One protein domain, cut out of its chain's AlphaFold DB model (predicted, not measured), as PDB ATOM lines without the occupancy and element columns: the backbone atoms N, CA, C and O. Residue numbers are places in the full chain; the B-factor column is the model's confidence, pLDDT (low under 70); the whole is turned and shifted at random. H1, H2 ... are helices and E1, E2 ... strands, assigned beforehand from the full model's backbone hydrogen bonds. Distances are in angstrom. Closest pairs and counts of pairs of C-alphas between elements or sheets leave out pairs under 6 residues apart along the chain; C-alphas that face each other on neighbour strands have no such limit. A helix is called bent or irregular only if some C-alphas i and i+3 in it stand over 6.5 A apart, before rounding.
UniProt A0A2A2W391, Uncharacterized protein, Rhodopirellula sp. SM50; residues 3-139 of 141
ATOM      1  N   GLU A   3      -8.495  -0.589 -48.960       78.31
ATOM      2  CA  GLU A   3      -7.811  -1.864 -49.274       78.31
ATOM      3  C   GLU A   3      -8.743  -2.926 -49.873       78.31
ATOM      4  O   GLU A   3      -8.300  -3.775 -50.636       78.31
ATOM      5  N   ALA A   4     -10.039  -2.860 -49.557       82.75
ATOM      6  CA  ALA A   4     -11.056  -3.768 -50.081       82.75
ATOM      7  C   ALA A   4     -11.740  -3.231 -51.356       82.75
ATOM      8  O   ALA A   4     -12.720  -3.810 -51.812       82.75
ATOM      9  N   GLY A   5     -11.252  -2.122 -51.922       88.12
ATOM     10  CA  GLY A   5     -11.774  -1.525 -53.153       88.12
ATOM     11  C   GLY A   5     -12.973  -0.590 -52.971       88.12
ATOM     12  O   GLY A   5     -13.480  -0.072 -53.962       88.12
ATOM     13  N   PHE A   6     -13.424  -0.323 -51.741       88.19
ATOM     14  CA  PHE A   6     -14.505   0.641 -51.509       88.19
ATOM     15  C   PHE A   6     -14.026   2.068 -51.776       88.19
ATOM     16  O   PHE A   6     -12.921   2.430 -51.388       88.19
ATOM     17  N   GLU A   7     -14.849   2.897 -52.413       90.94
ATOM     18  CA  GLU A   7     -14.531   4.311 -52.701       90.94
ATOM     19  C   GLU A   7     -15.474   5.308 -52.024       90.94
ATOM     20  O   GLU A   7     -15.295   6.522 -52.141       90.94
ATOM     21  N   LEU A   8     -16.505   4.777 -51.385       92.00
ATOM     22  CA  LEU A   8     -17.685   5.485 -50.939       92.00
ATOM     23  C   LEU A   8     -18.075   4.934 -49.571       92.00
ATOM     24  O   LEU A   8     -18.100   3.716 -49.388       92.00
ATOM     25  N   ASP A   9     -18.368   5.837 -48.652       91.38
ATOM     26  CA  ASP A   9     -18.992   5.566 -47.366       91.38
ATOM     27  C   ASP A   9     -20.187   6.518 -47.181       91.38
ATOM     28  O   ASP A   9     -20.285   7.568 -47.821       91.38
ATOM     29  N   SER A  10     -21.162   6.085 -46.394       90.12
ATOM     30  CA  SER A  10     -22.418   6.800 -46.136       90.12
ATOM     31  C   SER A  10     -22.896   6.507 -44.717       90.12
ATOM     32  O   SER A  10     -24.090   6.338 -44.463       90.12
ATOM     33  N   SER A  11     -21.931   6.332 -43.814       87.00
ATOM     34  CA  SER A  11     -22.157   5.884 -42.446       87.00
ATOM     35  C   SER A  11     -22.366   7.048 -41.488       87.00
ATOM     36  O   SER A  11     -23.070   6.898 -40.486       87.00
ATOM     37  N   ALA A  12     -21.782   8.210 -41.784       88.75
ATOM     38  CA  ALA A  12     -21.827   9.347 -40.894       88.75
ATOM     39  C   ALA A  12     -23.227   9.951 -40.834       88.75
ATOM     40  O   ALA A  12     -23.901  10.111 -41.847       88.75
ATOM     41  N   THR A  13     -23.674  10.298 -39.627       85.19
ATOM     42  CA  THR A  13     -25.024  10.827 -39.409       85.19
ATOM     43  C   THR A  13     -25.059  11.855 -38.286       85.19
ATOM     44  O   THR A  13     -24.294  11.786 -37.325       85.19
ATOM     45  N   ASP A  14     -25.995  12.796 -38.403       83.88
ATOM     46  CA  ASP A  14     -26.294  13.796 -37.380       83.88
ATOM     47  C   ASP A  14     -27.157  13.212 -36.247       83.88
ATOM     48  O   ASP A  14     -27.979  12.316 -36.452       83.88
ATOM     49  N   ARG A  15     -27.019  13.798 -35.059       80.00
ATOM     50  CA  ARG A  15     -27.888  13.619 -33.891       80.00
ATOM     51  C   ARG A  15     -29.252  14.305 -34.017       80.00
ATOM     52  O   ARG A  15     -30.103  14.051 -33.177       80.00
ATOM     53  N   PHE A  16     -29.462  15.199 -34.986       78.31
ATOM     54  CA  PHE A  16     -30.729  15.928 -35.142       78.31
ATOM     55  C   PHE A  16     -31.924  15.003 -35.409       78.31
ATOM     56  O   PHE A  16     -33.007  15.223 -34.880       78.31
ATOM     57  N   TRP A  17     -31.722  13.953 -36.203       71.44
ATOM     58  CA  TRP A  17     -32.805  13.135 -36.760       71.44
ATOM     59  C   TRP A  17     -33.304  11.989 -35.879       71.44
ATOM     60  O   TRP A  17     -34.002  11.067 -36.301       71.44
ATOM     61  N   THR A  18     -32.882  11.998 -34.639       64.62
ATOM     62  CA  THR A  18     -33.223  10.976 -33.666       64.62
ATOM     63  C   THR A  18     -34.586  11.235 -33.036       64.62
ATOM     64  O   THR A  18     -34.907  12.371 -32.686       64.62
ATOM     65  N   ASN A  19     -35.336  10.171 -32.800       68.12
ATOM     66  CA  ASN A  19     -36.616  10.217 -32.106       68.12
ATOM     67  C   ASN A  19     -36.503   9.598 -30.700       68.12
ATOM     68  O   ASN A  19     -35.467   9.039 -30.326       68.12
ATOM     69  N   ASP A  20     -37.601   9.637 -29.943       68.31
ATOM     70  CA  ASP A  20     -37.697   9.067 -28.591       68.31
ATOM     71  C   ASP A  20     -37.313   7.576 -28.513       68.31
ATOM     72  O   ASP A  20     -36.929   7.086 -27.450       68.31
ATOM     73  N   GLU A  21     -37.396   6.827 -29.619       68.94
ATOM     74  CA  GLU A  21     -36.964   5.427 -29.659       68.94
ATOM     75  C   GLU A  21     -35.444   5.306 -29.655       68.94
ATOM     76  O   GLU A  21     -34.891   4.523 -28.880       68.94
ATOM     77  N   LEU A  22     -34.754   6.115 -30.462       70.81
ATOM     78  CA  LEU A  22     -33.292   6.158 -30.464       70.81
ATOM     79  C   LEU A  22     -32.741   6.743 -29.162       70.81
ATOM     80  O   LEU A  22     -31.658   6.346 -28.741       70.81
ATOM     81  N   ALA A  23     -33.519   7.580 -28.471       69.62
ATOM     82  CA  ALA A  23     -33.145   8.151 -27.183       69.62
ATOM     83  C   ALA A  23     -32.915   7.166 -26.052       69.62
ATOM     84  O   ALA A  23     -32.154   7.444 -25.123       69.62
ATOM     85  N   LYS A  24     -33.535   5.994 -26.146       75.12
ATOM     86  CA  LYS A  24     -33.382   4.923 -25.158       75.12
ATOM     87  C   LYS A  24     -32.018   4.247 -25.258       75.12
ATOM     88  O   LYS A  24     -31.560   3.631 -24.298       75.12
ATOM     89  N   PHE A  25     -31.367   4.352 -26.410       71.38
ATOM     90  CA  PHE A  25     -30.053   3.793 -26.658       71.38
ATOM     91  C   PHE A  25     -29.052   4.942 -26.565       71.38
ATOM     92  O   PHE A  25     -29.257   5.992 -27.162       71.38
ATOM     93  N   ASN A  26     -27.939   4.773 -25.845       75.25
ATOM     94  CA  ASN A  26     -26.894   5.805 -25.694       75.25
ATOM     95  C   ASN A  26     -26.136   6.127 -27.015       75.25
ATOM     96  O   ASN A  26     -24.967   6.506 -27.022       75.25
ATOM     97  N   ILE A  27     -26.795   5.919 -28.155       76.31
ATOM     98  CA  ILE A  27     -26.370   6.235 -29.508       76.31
ATOM     99  C   ILE A  27     -26.111   7.736 -29.622       76.31
ATOM    100  O   ILE A  27     -25.120   8.117 -30.220       76.31
ATOM    101  N   TYR A  28     -26.898   8.585 -28.962       74.50
ATOM    102  CA  TYR A  28     -26.713  10.038 -28.979       74.50
ATOM    103  C   TYR A  28     -25.324  10.538 -28.627       74.50
ATOM    104  O   TYR A  28     -24.716  11.281 -29.400       74.50
ATOM    105  N   ALA A  29     -24.851  10.157 -27.439       76.94
ATOM    106  CA  ALA A  29     -23.539  10.566 -26.969       76.94
ATOM    107  C   ALA A  29     -22.473  10.056 -27.945       76.94
ATOM    108  O   ALA A  29     -21.604  10.813 -28.368       76.94
ATOM    109  N   ARG A  30     -22.636   8.815 -28.419       82.88
ATOM    110  CA  ARG A  30     -21.716   8.212 -29.382       82.88
ATOM    111  C   ARG A  30     -21.718   8.874 -30.755       82.88
ATOM    112  O   ARG A  30     -20.648   8.992 -31.333       82.88
ATOM    113  N   LEU A  31     -22.858   9.322 -31.283       83.88
ATOM    114  CA  LEU A  31     -22.899  10.018 -32.576       83.88
ATOM    115  C   LEU A  31     -22.082  11.312 -32.514       83.88
ATOM    116  O   LEU A  31     -21.283  11.574 -33.407       83.88
ATOM    117  N   GLY A  32     -22.222  12.076 -31.426       83.19
ATOM    118  CA  GLY A  32     -21.433  13.290 -31.207       83.19
ATOM    119  C   GLY A  32     -19.942  13.025 -30.975       83.19
ATOM    120  O   GLY A  32     -19.120  13.865 -31.325       83.19
ATOM    121  N   GLU A  33     -19.582  11.872 -30.411       87.50
ATOM    122  CA  GLU A  33     -18.184  11.460 -30.228       87.50
ATOM    123  C   GLU A  33     -17.539  10.974 -31.535       87.50
ATOM    124  O   GLU A  33     -16.389  11.309 -31.813       87.50
ATOM    125  N   VAL A  34     -18.268  10.190 -32.337       87.88
ATOM    126  CA  VAL A  34     -17.750   9.574 -33.571       87.88
ATOM    127  C   VAL A  34     -17.757  10.568 -34.734       87.88
ATOM    128  O   VAL A  34     -16.785  10.634 -35.486       87.88
ATOM    129  N   TRP A  35     -18.814  11.375 -34.867       88.94
ATOM    130  CA  TRP A  35     -18.983  12.335 -35.961       88.94
ATOM    131  C   TRP A  35     -19.264  13.760 -35.449       88.94
ATOM    132  O   TRP A  35     -20.290  14.353 -35.782       88.94
ATOM    133  N   PRO A  36     -18.337  14.371 -34.684       89.00
ATOM    134  CA  PRO A  36     -18.561  15.658 -34.011       89.00
ATOM    135  C   PRO A  36     -18.824  16.837 -34.958       89.00
ATOM    136  O   PRO A  36     -19.340  17.869 -34.536       89.00
ATOM    137  N   GLN A  37     -18.427  16.711 -36.224       89.25
ATOM    138  CA  GLN A  37     -18.555  17.760 -37.237       89.25
ATOM    139  C   GLN A  37     -19.727  17.529 -38.194       89.25
ATOM    140  O   GLN A  37     -20.012  18.394 -39.021       89.25
ATOM    141  N   VAL A  38     -20.405  16.382 -38.091       89.75
ATOM    142  CA  VAL A  38     -21.511  16.035 -38.981       89.75
ATOM    143  C   VAL A  38     -22.810  16.564 -38.399       89.75
ATOM    144  O   VAL A  38     -23.161  16.320 -37.249       89.75
ATOM    145  N   ASN A  39     -23.515  17.308 -39.236       88.75
ATOM    146  CA  ASN A  39     -24.842  17.843 -38.992       88.75
ATOM    147  C   ASN A  39     -25.741  17.603 -40.215       88.75
ATOM    148  O   ASN A  39     -25.264  17.239 -41.292       88.75
ATOM    149  N   GLN A  40     -27.033  17.863 -40.077       85.75
ATOM    150  CA  GLN A  40     -28.056  17.647 -41.089       85.75
ATOM    151  C   GLN A  40     -27.870  18.469 -42.376       85.75
ATOM    152  O   GLN A  40     -28.568  18.247 -43.358       85.75
ATOM    153  N   HIS A  41     -26.914  19.396 -42.429       88.81
ATOM    154  CA  HIS A  41     -26.577  20.155 -43.637       88.81
ATOM    155  C   HIS A  41     -25.250  19.737 -44.271       88.81
ATOM    156  O   HIS A  41     -24.915  20.237 -45.353       88.81
ATOM    157  N   THR A  42     -24.506  18.838 -43.625       92.00
ATOM    158  CA  THR A  42     -23.178  18.406 -44.070       92.00
ATOM    159  C   THR A  42     -23.281  17.794 -45.463       92.00
ATOM    160  O   THR A  42     -24.103  16.915 -45.712       92.00
ATOM    161  N   GLN A  43     -22.490  18.323 -46.395       93.69
ATOM    162  CA  GLN A  43     -22.404  17.855 -47.779       93.69
ATOM    163  C   GLN A  43     -21.225  16.885 -47.934       93.69
ATOM    164  O   GLN A  43     -20.431  16.770 -46.998       93.69
ATOM    165  N   PRO A  44     -21.109  16.166 -49.065       95.12
ATOM    166  CA  PRO A  44     -20.077  15.152 -49.218       95.12
ATOM    167  C   PRO A  44     -18.669  15.695 -48.971       95.12
ATOM    168  O   PRO A  44     -18.342  16.818 -49.370       95.12
ATOM    169  N   PHE A  45     -17.843  14.892 -48.309       93.56
ATOM    170  CA  PHE A  45     -16.475  15.254 -47.945       93.56
ATOM    171  C   PHE A  45     -15.546  14.049 -48.041       93.56
ATOM    172  O   PHE A  45     -15.984  12.903 -48.078       93.56
ATOM    173  N   LYS A  46     -14.238  14.298 -48.102       93.56
ATOM    174  CA  LYS A  46     -13.247  13.225 -48.175       93.56
ATOM    175  C   LYS A  46     -12.768  12.816 -46.787       93.56
ATOM    176  O   LYS A  46     -12.380  13.665 -45.988       93.56
ATOM    177  N   ILE A  47     -12.716  11.512 -46.539       90.69
ATOM    178  CA  ILE A  47     -12.067  10.915 -45.372       90.69
ATOM    179  C   ILE A  47     -10.706  10.380 -45.807       90.69
ATOM    180  O   ILE A  47     -10.615   9.561 -46.722       90.69
ATOM    181  N   THR A  48      -9.639  10.814 -45.138       90.62
ATOM    182  CA  THR A  48      -8.292  10.274 -45.368       90.62
ATOM    183  C   THR A  48      -8.071   9.043 -44.499       90.62
ATOM    184  O   THR A  48      -8.215   9.098 -43.280       90.62
ATOM    185  N   THR A  49      -7.681   7.933 -45.120       86.62
ATOM    186  CA  THR A  49      -7.272   6.702 -44.432       86.62
ATOM    187  C   THR A  49      -5.840   6.338 -44.815       86.62
ATOM    188  O   THR A  49      -5.324   6.825 -45.821       86.62
ATOM    189  N   ALA A  50      -5.203   5.433 -44.065       89.25
ATOM    190  CA  ALA A  50      -3.871   4.918 -44.411       89.25
ATOM    191  C   ALA A  50      -3.812   4.295 -45.823       89.25
ATOM    192  O   ALA A  50      -2.764   4.289 -46.457       89.25
ATOM    193  N   ALA A  51      -4.953   3.819 -46.326       89.19
ATOM    194  CA  ALA A  51      -5.094   3.190 -47.631       89.19
ATOM    195  C   ALA A  51      -5.647   4.136 -48.722       89.19
ATOM    196  O   ALA A  51      -5.986   3.691 -49.819       89.19
ATOM    197  N   GLY A  52      -5.755   5.438 -48.435       89.25
ATOM    198  CA  GLY A  52      -6.196   6.471 -49.375       89.25
ATOM    199  C   GLY A  52      -7.486   7.181 -48.964       89.25
ATOM    200  O   GLY A  52      -8.008   6.984 -47.864       89.25
ATOM    201  N   GLU A  53      -7.995   8.022 -49.864       91.88
ATOM    202  CA  GLU A  53      -9.196   8.833 -49.641       91.88
ATOM    203  C   GLU A  53     -10.486   8.062 -49.953       91.88
ATOM    204  O   GLU A  53     -10.583   7.400 -50.987       91.88
ATOM    205  N   LEU A  54     -11.488   8.193 -49.083       92.38
ATOM    206  CA  LEU A  54     -12.872   7.760 -49.296       92.38
ATOM    207  C   LEU A  54     -13.766   8.986 -49.442       92.38
ATOM    208  O   LEU A  54     -13.538   9.991 -48.771       92.38
ATOM    209  N   LEU A  55     -14.793   8.897 -50.283       94.62
ATOM    210  CA  LEU A  55     -15.861   9.891 -50.296       94.62
ATOM    211  C   LEU A  55     -16.918   9.505 -49.260       94.62
ATOM    212  O   LEU A  55     -17.501   8.435 -49.378       94.62
ATOM    213  N   GLU A  56     -17.178  10.376 -48.293       94.00
ATOM    214  CA  GLU A  56     -18.291  10.256 -47.353       94.00
ATOM    215  C   GLU A  56     -19.510  11.011 -47.881       94.00
ATOM    216  O   GLU A  56     -19.407  12.177 -48.274       94.00
ATOM    217  N   MET A  57     -20.673  10.367 -47.839       93.38
ATOM    218  CA  MET A  57     -21.981  10.946 -48.136       93.38
ATOM    219  C   MET A  57     -22.823  10.932 -46.845       93.38
ATOM    220  O   MET A  57     -23.534   9.966 -46.613       93.38
ATOM    221  N   PRO A  58     -22.785  11.971 -45.991       86.56
ATOM    222  CA  PRO A  58     -23.263  11.883 -44.598       86.56
ATOM    223  C   PRO A  58     -24.746  12.256 -44.379       86.56
ATOM    224  O   PRO A  58     -25.307  12.082 -43.300       86.56
ATOM    225  N   ASN A  59     -25.412  12.855 -45.369       76.75
ATOM    226  CA  ASN A  59     -26.739  13.444 -45.171       76.75
ATOM    227  C   ASN A  59     -27.879  12.420 -45.321       76.75
ATOM    228  O   ASN A  59     -28.606  12.437 -46.317       76.75
ATOM    229  N   THR A  60     -28.005  11.541 -44.325       71.75
ATOM    230  CA  THR A  60     -28.949  10.406 -44.294       71.75
ATOM    231  C   THR A  60     -30.404  10.784 -44.018       71.75
ATOM    232  O   THR A  60     -31.263   9.906 -44.076       71.75
ATOM    233  N   ALA A  61     -30.677  12.050 -43.670       63.78
ATOM    234  CA  ALA A  61     -31.985  12.533 -43.204       63.78
ATOM    235  C   ALA A  61     -32.564  11.790 -41.975       63.78
ATOM    236  O   ALA A  61     -33.772  11.829 -41.757       63.78
ATOM    237  N   ALA A  62     -31.710  11.095 -41.208       64.50
ATOM    238  CA  ALA A  62     -32.004   9.788 -40.616       64.50
ATOM    239  C   ALA A  62     -32.649   8.836 -41.604       64.50
ATOM    240  O   ALA A  62     -33.600   9.143 -42.320       64.50
ATOM    241  N   MET A  63     -32.178   7.600 -41.530       71.81
ATOM    242  CA  MET A  63     -32.825   6.479 -42.183       71.81
ATOM    243  C   MET A  63     -34.349   6.592 -42.036       71.81
ATOM    244  O   MET A  63     -34.850   6.866 -40.942       71.81
ATOM    245  N   ALA A  64     -35.087   6.381 -43.126       77.50
ATOM    246  CA  ALA A  64     -36.541   6.531 -43.199       77.50
ATOM    247  C   ALA A  64     -37.295   5.676 -42.156       77.50
ATOM    248  O   ALA A  64     -38.485   5.878 -41.905       77.50
ATOM    249  N   ASP A  65     -36.587   4.743 -41.519       79.56
ATOM    250  CA  ASP A  65     -37.010   3.982 -40.349       79.56
ATOM    251  C   ASP A  65     -37.375   4.858 -39.138       79.56
ATOM    252  O   ASP A  65     -38.256   4.501 -38.351       79.56
ATOM    253  N   TYR A  66     -36.728   6.014 -38.988       79.69
ATOM    254  CA  TYR A  66     -36.806   6.836 -37.779       79.69
ATOM    255  C   TYR A  66     -37.571   8.145 -37.962       79.69
ATOM    256  O   TYR A  66     -37.973   8.743 -36.965       79.69
ATOM    257  N   VAL A  67     -37.841   8.544 -39.205       84.19
ATOM    258  CA  VAL A  67     -38.526   9.800 -39.537       84.19
ATOM    259  C   VAL A  67     -39.862   9.560 -40.236       84.19
ATOM    260  O   VAL A  67     -40.120   8.524 -40.858       84.19
ATOM    261  N   SER A  68     -40.762  10.522 -40.089       88.12
ATOM    262  CA  SER A  68     -42.040  10.608 -40.788       88.12
ATOM    263  C   SER A  68     -41.871  11.163 -42.208       88.12
ATOM    264  O   SER A  68     -40.863  11.777 -42.556       88.12
ATOM    265  N   ALA A  69     -42.899  10.989 -43.044       89.94
ATOM    266  CA  ALA A  69     -42.920  11.576 -44.385       89.94
ATOM    267  C   ALA A  69     -42.920  13.117 -44.374       89.94
ATOM    268  O   ALA A  69     -42.509  13.749 -45.350       89.94
ATOM    269  N   GLU A  70     -43.406  13.728 -43.291       90.69
ATOM    270  CA  GLU A  70     -43.391  15.177 -43.092       90.69
ATOM    271  C   GLU A  70     -41.989  15.679 -42.742       90.69
ATOM    272  O   GLU A  70     -41.520  16.624 -43.365       90.69
ATOM    273  N   GLU A  71     -41.280  15.000 -41.840       89.00
ATOM    274  CA  GLU A  71     -39.889  15.333 -41.505       89.00
ATOM    275  C   GLU A  71     -38.962  15.190 -42.719       89.00
ATOM    276  O   GLU A  71     -38.157  16.083 -42.980       89.00
ATOM    277  N   MET A  72     -39.127  14.133 -43.525       89.62
ATOM    278  CA  MET A  72     -38.372  13.982 -44.778       89.62
ATOM    279  C   MET A  72     -38.673  15.107 -45.782       89.62
ATOM    280  O   MET A  72     -37.769  15.601 -46.451       89.62
ATOM    281  N   ASP A  73     -39.931  15.541 -45.885       91.56
ATOM    282  CA  ASP A  73     -40.330  16.652 -46.758       91.56
ATOM    283  C   ASP A  73     -39.757  17.997 -46.277       91.56
ATOM    284  O   ASP A  73     -39.250  18.783 -47.077       91.56
ATOM    285  N   LEU A  74     -39.781  18.247 -44.965       90.88
ATOM    286  CA  LEU A  74     -39.151  19.420 -44.355       90.88
ATOM    287  C   LEU A  74     -37.640  19.435 -44.595       90.88
ATOM    288  O   LEU A  74     -37.092  20.491 -44.911       90.88
ATOM    289  N   HIS A  75     -36.982  18.277 -44.521       89.38
ATOM    290  CA  HIS A  75     -35.556  18.167 -44.818       89.38
ATOM    291  C   HIS A  75     -35.226  18.543 -46.262       89.38
ATOM    292  O   HIS A  75     -34.337  19.356 -46.510       89.38
ATOM    293  N   LEU A  76     -35.976  18.004 -47.230       90.94
ATOM    294  CA  LEU A  76     -35.780  18.342 -48.642       90.94
ATOM    295  C   LEU A  76     -35.973  19.844 -48.889       90.94
ATOM    296  O   LEU A  76     -35.164  20.457 -49.585       90.94
ATOM    297  N   LYS A  77     -36.994  20.457 -48.275       92.12
ATOM    298  CA  LYS A  77     -37.226  21.911 -48.355       92.12
ATOM    299  C   LYS A  77     -36.079  22.717 -47.758       92.12
ATOM    300  O   LYS A  77     -35.666  23.710 -48.357       92.12
ATOM    301  N   ASP A  78     -35.569  22.313 -46.598       91.38
ATOM    302  CA  ASP A  78     -34.454  22.996 -45.941       91.38
ATOM    303  C   ASP A  78     -33.180  22.933 -46.793       91.38
ATOM    304  O   ASP A  78     -32.528  23.956 -47.012       91.38
ATOM    305  N   VAL A  79     -32.872  21.762 -47.357       90.56
ATOM    306  CA  VAL A  79     -31.711  21.589 -48.237       90.56
ATOM    307  C   VAL A  79     -31.838  22.437 -49.499       90.56
ATOM    308  O   VAL A  79     -30.873  23.105 -49.867       90.56
ATOM    309  N   LEU A  80     -33.018  22.479 -50.125       90.81
ATOM    310  CA  LEU A  80     -33.269  23.351 -51.277       90.81
ATOM    311  C   LEU A  80     -33.136  24.835 -50.918       90.81
ATOM    312  O   LEU A  80     -32.525  25.591 -51.666       90.81
ATOM    313  N   THR A  81     -33.648  25.251 -49.759       92.00
ATOM    314  CA  THR A  81     -33.556  26.647 -49.295       92.00
ATOM    315  C   THR A  81     -32.105  27.074 -49.048       92.00
ATOM    316  O   THR A  81     -31.763  28.244 -49.201       92.00
ATOM    317  N   LYS A  82     -31.239  26.127 -48.676       90.06
ATOM    318  CA  LYS A  82     -29.806  26.356 -48.454       90.06
ATOM    319  C   LYS A  82     -28.953  26.218 -49.711       90.06
ATOM    320  O   LYS A  82     -27.769  26.541 -49.645       90.06
ATOM    321  N   ALA A  83     -29.508  25.727 -50.817       90.56
ATOM    322  CA  ALA A  83     -28.790  25.647 -52.079       90.56
ATOM    323  C   ALA A  83     -28.629  27.045 -52.687       90.56
ATOM    324  O   ALA A  83     -29.596  27.786 -52.870       90.56
ATOM    325  N   GLN A  84     -27.393  27.413 -53.004       89.12
ATOM    326  CA  GLN A  84     -27.101  28.606 -53.788       89.12
ATOM    327  C   GLN A  84     -27.455  28.383 -55.266       89.12
ATOM    328  O   GLN A  84     -27.636  27.255 -55.728       89.12
ATOM    329  N   ALA A  85     -27.552  29.467 -56.039       86.69
ATOM    330  CA  ALA A  85     -27.853  29.375 -57.465       86.69
ATOM    331  C   ALA A  85     -26.802  28.516 -58.194       86.69
ATOM    332  O   ALA A  85     -25.626  28.869 -58.236       86.69
ATOM    333  N   GLY A  86     -27.240  27.392 -58.771       83.81
ATOM    334  CA  GLY A  86     -26.370  26.434 -59.463       83.81
ATOM    335  C   GLY A  86     -25.645  25.435 -58.552       83.81
ATOM    336  O   GLY A  86     -24.964  24.552 -59.067       83.81
ATOM    337  N   GLU A  87     -25.803  25.530 -57.228       89.56
ATOM    338  CA  GLU A  87     -25.265  24.551 -56.281       89.56
ATOM    339  C   GLU A  87     -26.127  23.285 -56.279       89.56
ATOM    340  O   GLU A  87     -27.350  23.343 -56.132       89.56
ATOM    341  N   VAL A  88     -25.484  22.123 -56.388       91.88
ATOM    342  CA  VAL A  88     -26.143  20.836 -56.162       91.88
ATOM    343  C   VAL A  88     -25.842  20.371 -54.748       91.88
ATOM    344  O   VAL A  88     -24.686  20.267 -54.342       91.88
ATOM    345  N   ARG A  89     -26.905  20.047 -54.014       93.25
ATOM    346  CA  ARG A  89     -26.821  19.481 -52.670       93.25
ATOM    347  C   ARG A  89     -27.352  18.058 -52.657       93.25
ATOM    348  O   ARG A  89     -28.223  17.693 -53.445       93.25
ATOM    349  N   PHE A  90     -26.821  17.261 -51.742       93.06
ATOM    350  CA  PHE A  90     -27.067  15.833 -51.643       93.06
ATOM    351  C   PHE A  90     -27.807  15.501 -50.345       93.06
ATOM    352  O   PHE A  90     -27.460  15.972 -49.255       93.06
ATOM    353  N   VAL A  91     -28.831  14.664 -50.495       90.44
ATOM    354  CA  VAL A  91     -29.636  14.040 -49.439       90.44
ATOM    355  C   VAL A  91     -29.842  12.595 -49.859       90.44
ATOM    356  O   VAL A  91     -30.097  12.340 -51.037       90.44
ATOM    357  N   HIS A  92     -29.750  11.655 -48.929       87.38
ATOM    358  CA  HIS A  92     -30.110  10.270 -49.194       87.38
ATOM    359  C   HIS A  92     -31.042   9.749 -48.104       87.38
ATOM    360  O   HIS A  92     -30.949  10.156 -46.954       87.38
ATOM    361  N   PHE A  93     -31.939   8.838 -48.480       84.12
ATOM    362  CA  PHE A  93     -32.850   8.164 -47.561       84.12
ATOM    363  C   PHE A  93     -32.483   6.682 -47.523       84.12
ATOM    364  O   PHE A  93     -32.765   5.945 -48.467       84.12
ATOM    365  N   GLY A  94     -31.818   6.253 -46.450       81.56
ATOM    366  CA  GLY A  94     -31.566   4.833 -46.185       81.56
ATOM    367  C   GLY A  94     -32.743   4.188 -45.454       81.56
ATOM    368  O   GLY A  94     -33.485   4.875 -44.762       81.56
ATOM    369  N   PHE A  95     -32.925   2.878 -45.576       82.94
ATOM    370  CA  PHE A  95     -33.843   2.108 -44.731       82.94
ATOM    371  C   PHE A  95     -33.373   0.659 -44.641       82.94
ATOM    372  O   PHE A  95     -32.720   0.158 -45.559       82.94
ATOM    373  N   HIS A  96     -33.715  -0.018 -43.550       85.31
ATOM    374  CA  HIS A  96     -33.430  -1.442 -43.412       85.31
ATOM    375  C   HIS A  96     -34.491  -2.279 -44.132       85.31
ATOM    376  O   HIS A  96     -35.684  -1.966 -44.121       85.31
ATOM    377  N   PHE A  97     -34.069  -3.380 -44.755       86.06
ATOM    378  CA  PHE A  97     -35.004  -4.288 -45.423       86.06
ATOM    379  C   PHE A  97     -35.980  -4.910 -44.414       86.06
ATOM    380  O   PHE A  97     -37.176  -5.024 -44.682       86.06
ATOM    381  N   GLU A  98     -35.483  -5.227 -43.218       86.19
ATOM    382  CA  GLU A  98     -36.224  -5.792 -42.092       86.19
ATOM    383  C   GLU A  98     -37.405  -4.915 -41.660       86.19
ATOM    384  O   GLU A  98     -38.421  -5.418 -41.178       86.19
ATOM    385  N   SER A  99     -37.291  -3.601 -41.846       82.75
ATOM    386  CA  SER A  99     -38.293  -2.610 -41.462       82.75
ATOM    387  C   SER A  99     -39.002  -1.966 -42.659       82.75
ATOM    388  O   SER A  99     -39.968  -1.217 -42.472       82.75
ATOM    389  N   ALA A 100     -38.606  -2.310 -43.889       85.69
ATOM    390  CA  ALA A 100     -39.134  -1.724 -45.117       85.69
ATOM    391  C   ALA A 100     -40.658  -1.854 -45.211       85.69
ATOM    392  O   ALA A 100     -41.334  -0.873 -45.502       85.69
ATOM    393  N   ALA A 101     -41.230  -3.015 -44.871       86.00
ATOM    394  CA  ALA A 101     -42.682  -3.223 -44.903       86.00
ATOM    395  C   ALA A 101     -43.465  -2.204 -44.048       86.00
ATOM    396  O   ALA A 101     -44.616  -1.894 -44.348       86.00
ATOM    397  N   ARG A 102     -42.838  -1.661 -42.998       82.19
ATOM    398  CA  ARG A 102     -43.441  -0.667 -42.105       82.19
ATOM    399  C   ARG A 102     -43.207   0.770 -42.570       82.19
ATOM    400  O   ARG A 102     -44.070   1.618 -42.346       82.19
ATOM    401  N   PHE A 103     -42.058   1.057 -43.180       83.44
ATOM    402  CA  PHE A 103     -41.600   2.438 -43.384       83.44
ATOM    403  C   PHE A 103     -41.463   2.868 -44.844       83.44
ATOM    404  O   PHE A 103     -41.491   4.067 -45.115       83.44
ATOM    405  N   ILE A 104     -41.429   1.936 -45.801       86.81
ATOM    406  CA  ILE A 104     -41.264   2.259 -47.227       86.81
ATOM    407  C   ILE A 104     -42.379   3.169 -47.753       86.81
ATOM    408  O   ILE A 104     -42.143   4.026 -48.601       86.81
ATOM    409  N   MET A 105     -43.588   3.055 -47.194       89.00
ATOM    410  CA  MET A 105     -44.707   3.922 -47.557       89.00
ATOM    411  C   MET A 105     -44.454   5.389 -47.209       89.00
ATOM    412  O   MET A 105     -44.975   6.260 -47.895       89.00
ATOM    413  N   ARG A 106     -43.636   5.683 -46.192       88.50
ATOM    414  CA  ARG A 106     -43.257   7.062 -45.854       88.50
ATOM    415  C   ARG A 106     -42.358   7.647 -46.932       88.50
ATOM    416  O   ARG A 106     -42.599   8.764 -47.368       88.50
ATOM    417  N   VAL A 107     -41.385   6.862 -47.403       88.06
ATOM    418  CA  VAL A 107     -40.530   7.243 -48.534       88.06
ATOM    419  C   VAL A 107     -41.404   7.496 -49.757       88.06
ATOM    420  O   VAL A 107     -41.362   8.585 -50.312       88.06
ATOM    421  N   ALA A 108     -42.277   6.552 -50.120       90.06
ATOM    422  CA  ALA A 108     -43.181   6.707 -51.259       90.06
ATOM    423  C   ALA A 108     -44.070   7.964 -51.152       90.06
ATOM    424  O   ALA A 108     -44.206   8.704 -52.122       90.06
ATOM    425  N   GLN A 109     -44.631   8.244 -49.970       92.12
ATOM    426  CA  GLN A 109     -45.431   9.447 -49.714       92.12
ATOM    427  C   GLN A 109     -44.623  10.735 -49.868       92.12
ATOM    428  O   GLN A 109     -45.126  11.698 -50.441       92.12
ATOM    429  N   THR A 110     -43.386  10.772 -49.368       90.62
ATOM    430  CA  THR A 110     -42.502  11.923 -49.570       90.62
ATOM    431  C   THR A 110     -42.181  12.087 -51.049       90.62
ATOM    432  O   THR A 110     -42.381  13.172 -51.578       90.62
ATOM    433  N   LEU A 111     -41.769  11.023 -51.746       88.69
ATOM    434  CA  LEU A 111     -41.428  11.075 -53.171       88.69
ATOM    435  C   LEU A 111     -42.598  11.566 -54.035       88.69
ATOM    436  O   LEU A 111     -42.390  12.407 -54.905       88.69
ATOM    437  N   ALA A 112     -43.825  11.122 -53.751       92.25
ATOM    438  CA  ALA A 112     -45.022  11.552 -54.476       92.25
ATOM    439  C   ALA A 112     -45.270  13.072 -54.395       92.25
ATOM    440  O   ALA A 112     -45.784  13.660 -55.339       92.25
ATOM    441  N   LYS A 113     -44.868  13.742 -53.303       92.56
ATOM    442  CA  LYS A 113     -44.969  15.212 -53.188       92.56
ATOM    443  C   LYS A 113     -44.012  15.956 -54.123       92.56
ATOM    444  O   LYS A 113     -44.246  17.121 -54.430       92.56
ATOM    445  N   TRP A 114     -42.928  15.299 -54.527       91.50
ATOM    446  CA  TRP A 114     -41.863  15.864 -55.355       91.50
ATOM    447  C   TRP A 114     -41.873  15.314 -56.782       91.50
ATOM    448  O   TRP A 114     -41.014  15.675 -57.589       91.50
ATOM    449  N   GLU A 115     -42.846  14.464 -57.111       89.94
ATOM    450  CA  GLU A 115     -43.045  13.954 -58.457       89.94
ATOM    451  C   GLU A 115     -43.281  15.117 -59.435       89.94
ATOM    452  O   GLU A 115     -44.071  16.025 -59.183       89.94
ATOM    453  N   GLY A 116     -42.536  15.130 -60.544       88.50
ATOM    454  CA  GLY A 116     -42.584  16.208 -61.536       88.50
ATOM    455  C   GLY A 116     -41.817  17.484 -61.162       88.50
ATOM    456  O   GLY A 116     -41.744  18.400 -61.981       88.50
ATOM    457  N   SER A 117     -41.205  17.559 -59.974       90.56
ATOM    458  CA  SER A 117     -40.312  18.666 -59.625       90.56
ATOM    459  C   SER A 117     -39.065  18.655 -60.513       90.56
ATOM    460  O   SER A 117     -38.399  17.634 -60.654       90.56
ATOM    461  N   ASN A 118     -38.699  19.813 -61.063       90.56
ATOM    462  CA  ASN A 118     -37.419  20.012 -61.750       90.56
ATOM    463  C   ASN A 118     -36.274  20.390 -60.788       90.56
ATOM    464  O   ASN A 118     -35.145  20.576 -61.234       90.56
ATOM    465  N   GLN A 119     -36.561  20.515 -59.487       90.44
ATOM    466  CA  GLN A 119     -35.591  20.909 -58.459       90.44
ATOM    467  C   GLN A 119     -34.891  19.710 -57.805       90.44
ATOM    468  O   GLN A 119     -33.867  19.883 -57.153       90.44
ATOM    469  N   ILE A 120     -35.440  18.498 -57.949       90.75
ATOM    470  CA  ILE A 120     -34.916  17.279 -57.321       90.75
ATOM    471  C   ILE A 120     -34.685  16.216 -58.390       90.75
ATOM    472  O   ILE A 120     -35.501  16.027 -59.288       90.75
ATOM    473  N   ARG A 121     -33.574  15.488 -58.264       91.38
ATOM    474  CA  ARG A 121     -33.248  14.326 -59.094       91.38
ATOM    475  C   ARG A 121     -33.029  13.114 -58.200       91.38
ATOM    476  O   ARG A 121     -32.127  13.126 -57.367       91.38
ATOM    477  N   PHE A 122     -33.819  12.064 -58.401       89.44
ATOM    478  CA  PHE A 122     -33.620  10.787 -57.716       89.44
ATOM    479  C   PHE A 122     -32.514   9.989 -58.400       89.44
ATOM    480  O   PHE A 122     -32.490   9.875 -59.625       89.44
ATOM    481  N   MET A 123     -31.586   9.471 -57.606       91.69
ATOM    482  CA  MET A 123     -30.432   8.720 -58.085       91.69
ATOM    483  C   MET A 123     -29.959   7.743 -57.008       91.69
ATOM    484  O   MET A 123     -30.297   7.905 -55.834       91.69
ATOM    485  N   THR A 124     -29.187   6.731 -57.398       91.81
ATOM    486  CA  THR A 124     -28.515   5.859 -56.427       91.81
ATOM    487  C   THR A 124     -27.378   6.608 -55.728       91.81
ATOM    488  O   THR A 124     -26.921   7.655 -56.196       91.81
ATOM    489  N   LEU A 125     -26.884   6.062 -54.615       90.56
ATOM    490  CA  LEU A 125     -25.761   6.650 -53.888       90.56
ATOM    491  C   LEU A 125     -24.494   6.733 -54.764       90.56
ATOM    492  O   LEU A 125     -23.773   7.725 -54.727       90.56
ATOM    493  N   GLU A 126     -24.260   5.736 -55.616       91.69
ATOM    494  CA  GLU A 126     -23.138   5.696 -56.558       91.69
ATOM    495  C   GLU A 126     -23.266   6.777 -57.635       91.69
ATOM    496  O   GLU A 126     -22.287   7.445 -57.962       91.69
ATOM    497  N   GLN A 127     -24.474   6.988 -58.162       94.62
ATOM    498  CA  GLN A 127     -24.743   8.061 -59.122       94.62
ATOM    499  C   GLN A 127     -24.553   9.444 -58.479       94.62
ATOM    500  O   GLN A 127     -23.977  10.336 -59.102       94.62
ATOM    501  N   ALA A 128     -24.975   9.614 -57.223       93.69
ATOM    502  CA  ALA A 128     -24.735  10.837 -56.459       93.69
ATOM    503  C   ALA A 128     -23.237  11.089 -56.235       93.69
ATOM    504  O   ALA A 128     -22.758  12.203 -56.446       93.69
ATOM    505  N   ALA A 129     -22.480  10.047 -55.885       93.50
ATOM    506  CA  ALA A 129     -21.032  10.124 -55.738       93.50
ATOM    507  C   ALA A 129     -20.334  10.510 -57.054       93.50
ATOM    508  O   ALA A 129     -19.426  11.344 -57.056       93.50
ATOM    509  N   GLN A 130     -20.763   9.944 -58.185       93.81
ATOM    510  CA  GLN A 130     -20.246  10.305 -59.509       93.81
ATOM    511  C   GLN A 130     -20.555  11.763 -59.868       93.81
ATOM    512  O   GLN A 130     -19.670  12.471 -60.349       93.81
ATOM    513  N   GLU A 131     -21.772  12.235 -59.593       94.00
ATOM    514  CA  GLU A 131     -22.156  13.633 -59.809       94.00
ATOM    515  C   GLU A 131     -21.295  14.592 -58.979       94.00
ATOM    516  O   GLU A 131     -20.769  15.566 -59.517       94.00
ATOM    517  N   TYR A 132     -21.099  14.297 -57.691       93.69
ATOM    518  CA  TYR A 132     -20.235  15.098 -56.822       93.69
ATOM    519  C   TYR A 132     -18.794  15.159 -57.349       93.69
ATOM    520  O   TYR A 132     -18.181  16.228 -57.414       93.69
ATOM    521  N   ARG A 133     -18.247  14.018 -57.787       92.25
ATOM    522  CA  ARG A 133     -16.900  13.956 -58.379       92.25
ATOM    523  C   ARG A 133     -16.807  14.799 -59.646       92.25
ATOM    524  O   ARG A 133     -15.840  15.533 -59.807       92.25
ATOM    525  N   ARG A 134     -17.816  14.751 -60.517       91.19
ATOM    526  CA  ARG A 134     -17.860  15.571 -61.736       91.19
ATOM    527  C   ARG A 134     -17.807  17.065 -61.407       91.19
ATOM    528  O   ARG A 134     -16.978  17.778 -61.950       91.19
ATOM    529  N   GLN A 135     -18.618  17.516 -60.452       86.69
ATOM    530  CA  GLN A 135     -18.659  18.927 -60.049       86.69
ATOM    531  C   GLN A 135     -17.373  19.410 -59.380       86.69
ATOM    532  O   GLN A 135     -17.036  20.586 -59.465       86.69
ATOM    533  N   THR A 136     -16.653  18.527 -58.694       85.00
ATOM    534  CA  THR A 136     -15.393  18.887 -58.031       85.00
ATOM    535  C   THR A 136     -14.185  18.784 -58.962       85.00
ATOM    536  O   THR A 136     -13.224  19.525 -58.770       85.00
ATOM    537  N   HIS A 137     -14.238  17.938 -59.996       71.44
ATOM    538  CA  HIS A 137     -13.217  17.876 -61.045       71.44
ATOM    539  C   HIS A 137     -13.359  18.985 -62.095       71.44
ATOM    540  O   HIS A 137     -12.344  19.554 -62.484       71.44
ATOM    541  N   ASP A 138     -14.582  19.364 -62.481       56.31
ATOM    542  CA  ASP A 138     -14.837  20.476 -63.417       56.31
ATOM    543  C   ASP A 138     -14.462  21.858 -62.821       56.31
ATOM    544  O   ASP A 138     -14.452  22.863 -63.529       56.31
ATOM    545  N   ASN A 139     -14.136  21.912 -61.523       48.38
ATOM    546  CA  ASN A 139     -13.748  23.116 -60.781       48.38
ATOM    547  C   ASN A 139     -12.245  23.175 -60.425       48.38
ATOM    548  O   ASN A 139     -11.843  24.014 -59.615       48.38
TER     549      ASN A 139
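What this domain is: This is residues 3 to 139 of the 141 residues of an uncharacterized protein of Rhodopirellula sp. SM50 (UniProt A0A2A2W391). Four helices are set around a middle of loops, with a small two-strand hairpin, E1 and E2, at one end and the meeting place of H2 and H3 at the other. H1 and H4 lie on opposite sides of this loop middle, through which parts of residues 57 to 68 and 83 to 96 run. The printed part has 137 residues, with four named helices and two named strands in the order H1, E1, E2, H2, H3, H4; the sheet, E1 - E2, is antiparallel. The class is mostly helix, though under half of the residues are in named elements. The whole is compact, with a radius of gyration of the C-alphas of 15.5 A, and rounded, spanning 40 by 38 by 26 A.

How they stand to each other: E1, residues 45 to 49, and E2, residues 52 to 56, form a hairpin, antiparallel with 146 degrees between their directions. N 47 and O 54 are 2.8 A apart and N 56 and O 45 are 2.8 A apart, both within hydrogen-bond range. Residues 8 to 9 make a short parallel pairing with residues 55 to 56 of E2. The closest C-alphas of E2 and H4, residues 125 to 137, are those of Leu 55 and Ala 129, 7.5 A apart. H2, residues 69 to 82, touches H3, residues 97 to 114, through residues 69 to 73 of H2 and 106 to 110 of H3 alone. Their closest C-alphas, of Ala 69 and Arg 106, are 4.8 A apart. They run the same way at a steep tilt of 52 degrees. H4 is apart from H2 and from H3. H1, residues 27 to 34, is apart from E2 and from the other three helices. Every O i to N i+4 pair is within hydrogen-bond range in H1, H2 and H4; in H3 it is 7 of 14.

Where its parts are: E1 begins at C-alpha 45, (-16.475, 15.254, -47.945), and is 13.0 A long; E2 is 12.8 A long. H4 measures 18.3 A and ends at C-alpha 137, (-13.217, 17.876, -61.045). H2 measures 20.2 A. H3 measures 23.5 A, with a kink of 59 degrees near residue 104; it is irregular, C-alphas 98 and 101 being 7.5 A apart. H1 measures 10.1 A and begins at C-alpha 27, (-26.370, 6.235, -29.508).

The domain as a whole: The two C-alphas farthest apart, those of Lys 24 and Asp 138, are 45.3 A apart. The printed part runs from residue 3 to 139 and has no cut. The links from E2 to H2 and from H2 to H3 are long, with 12 and 14 residues. The mean pLDDT of the printed part is 85.8; residues 18 to 21, 23, 61 to 62 and 138 to 139 are under 70.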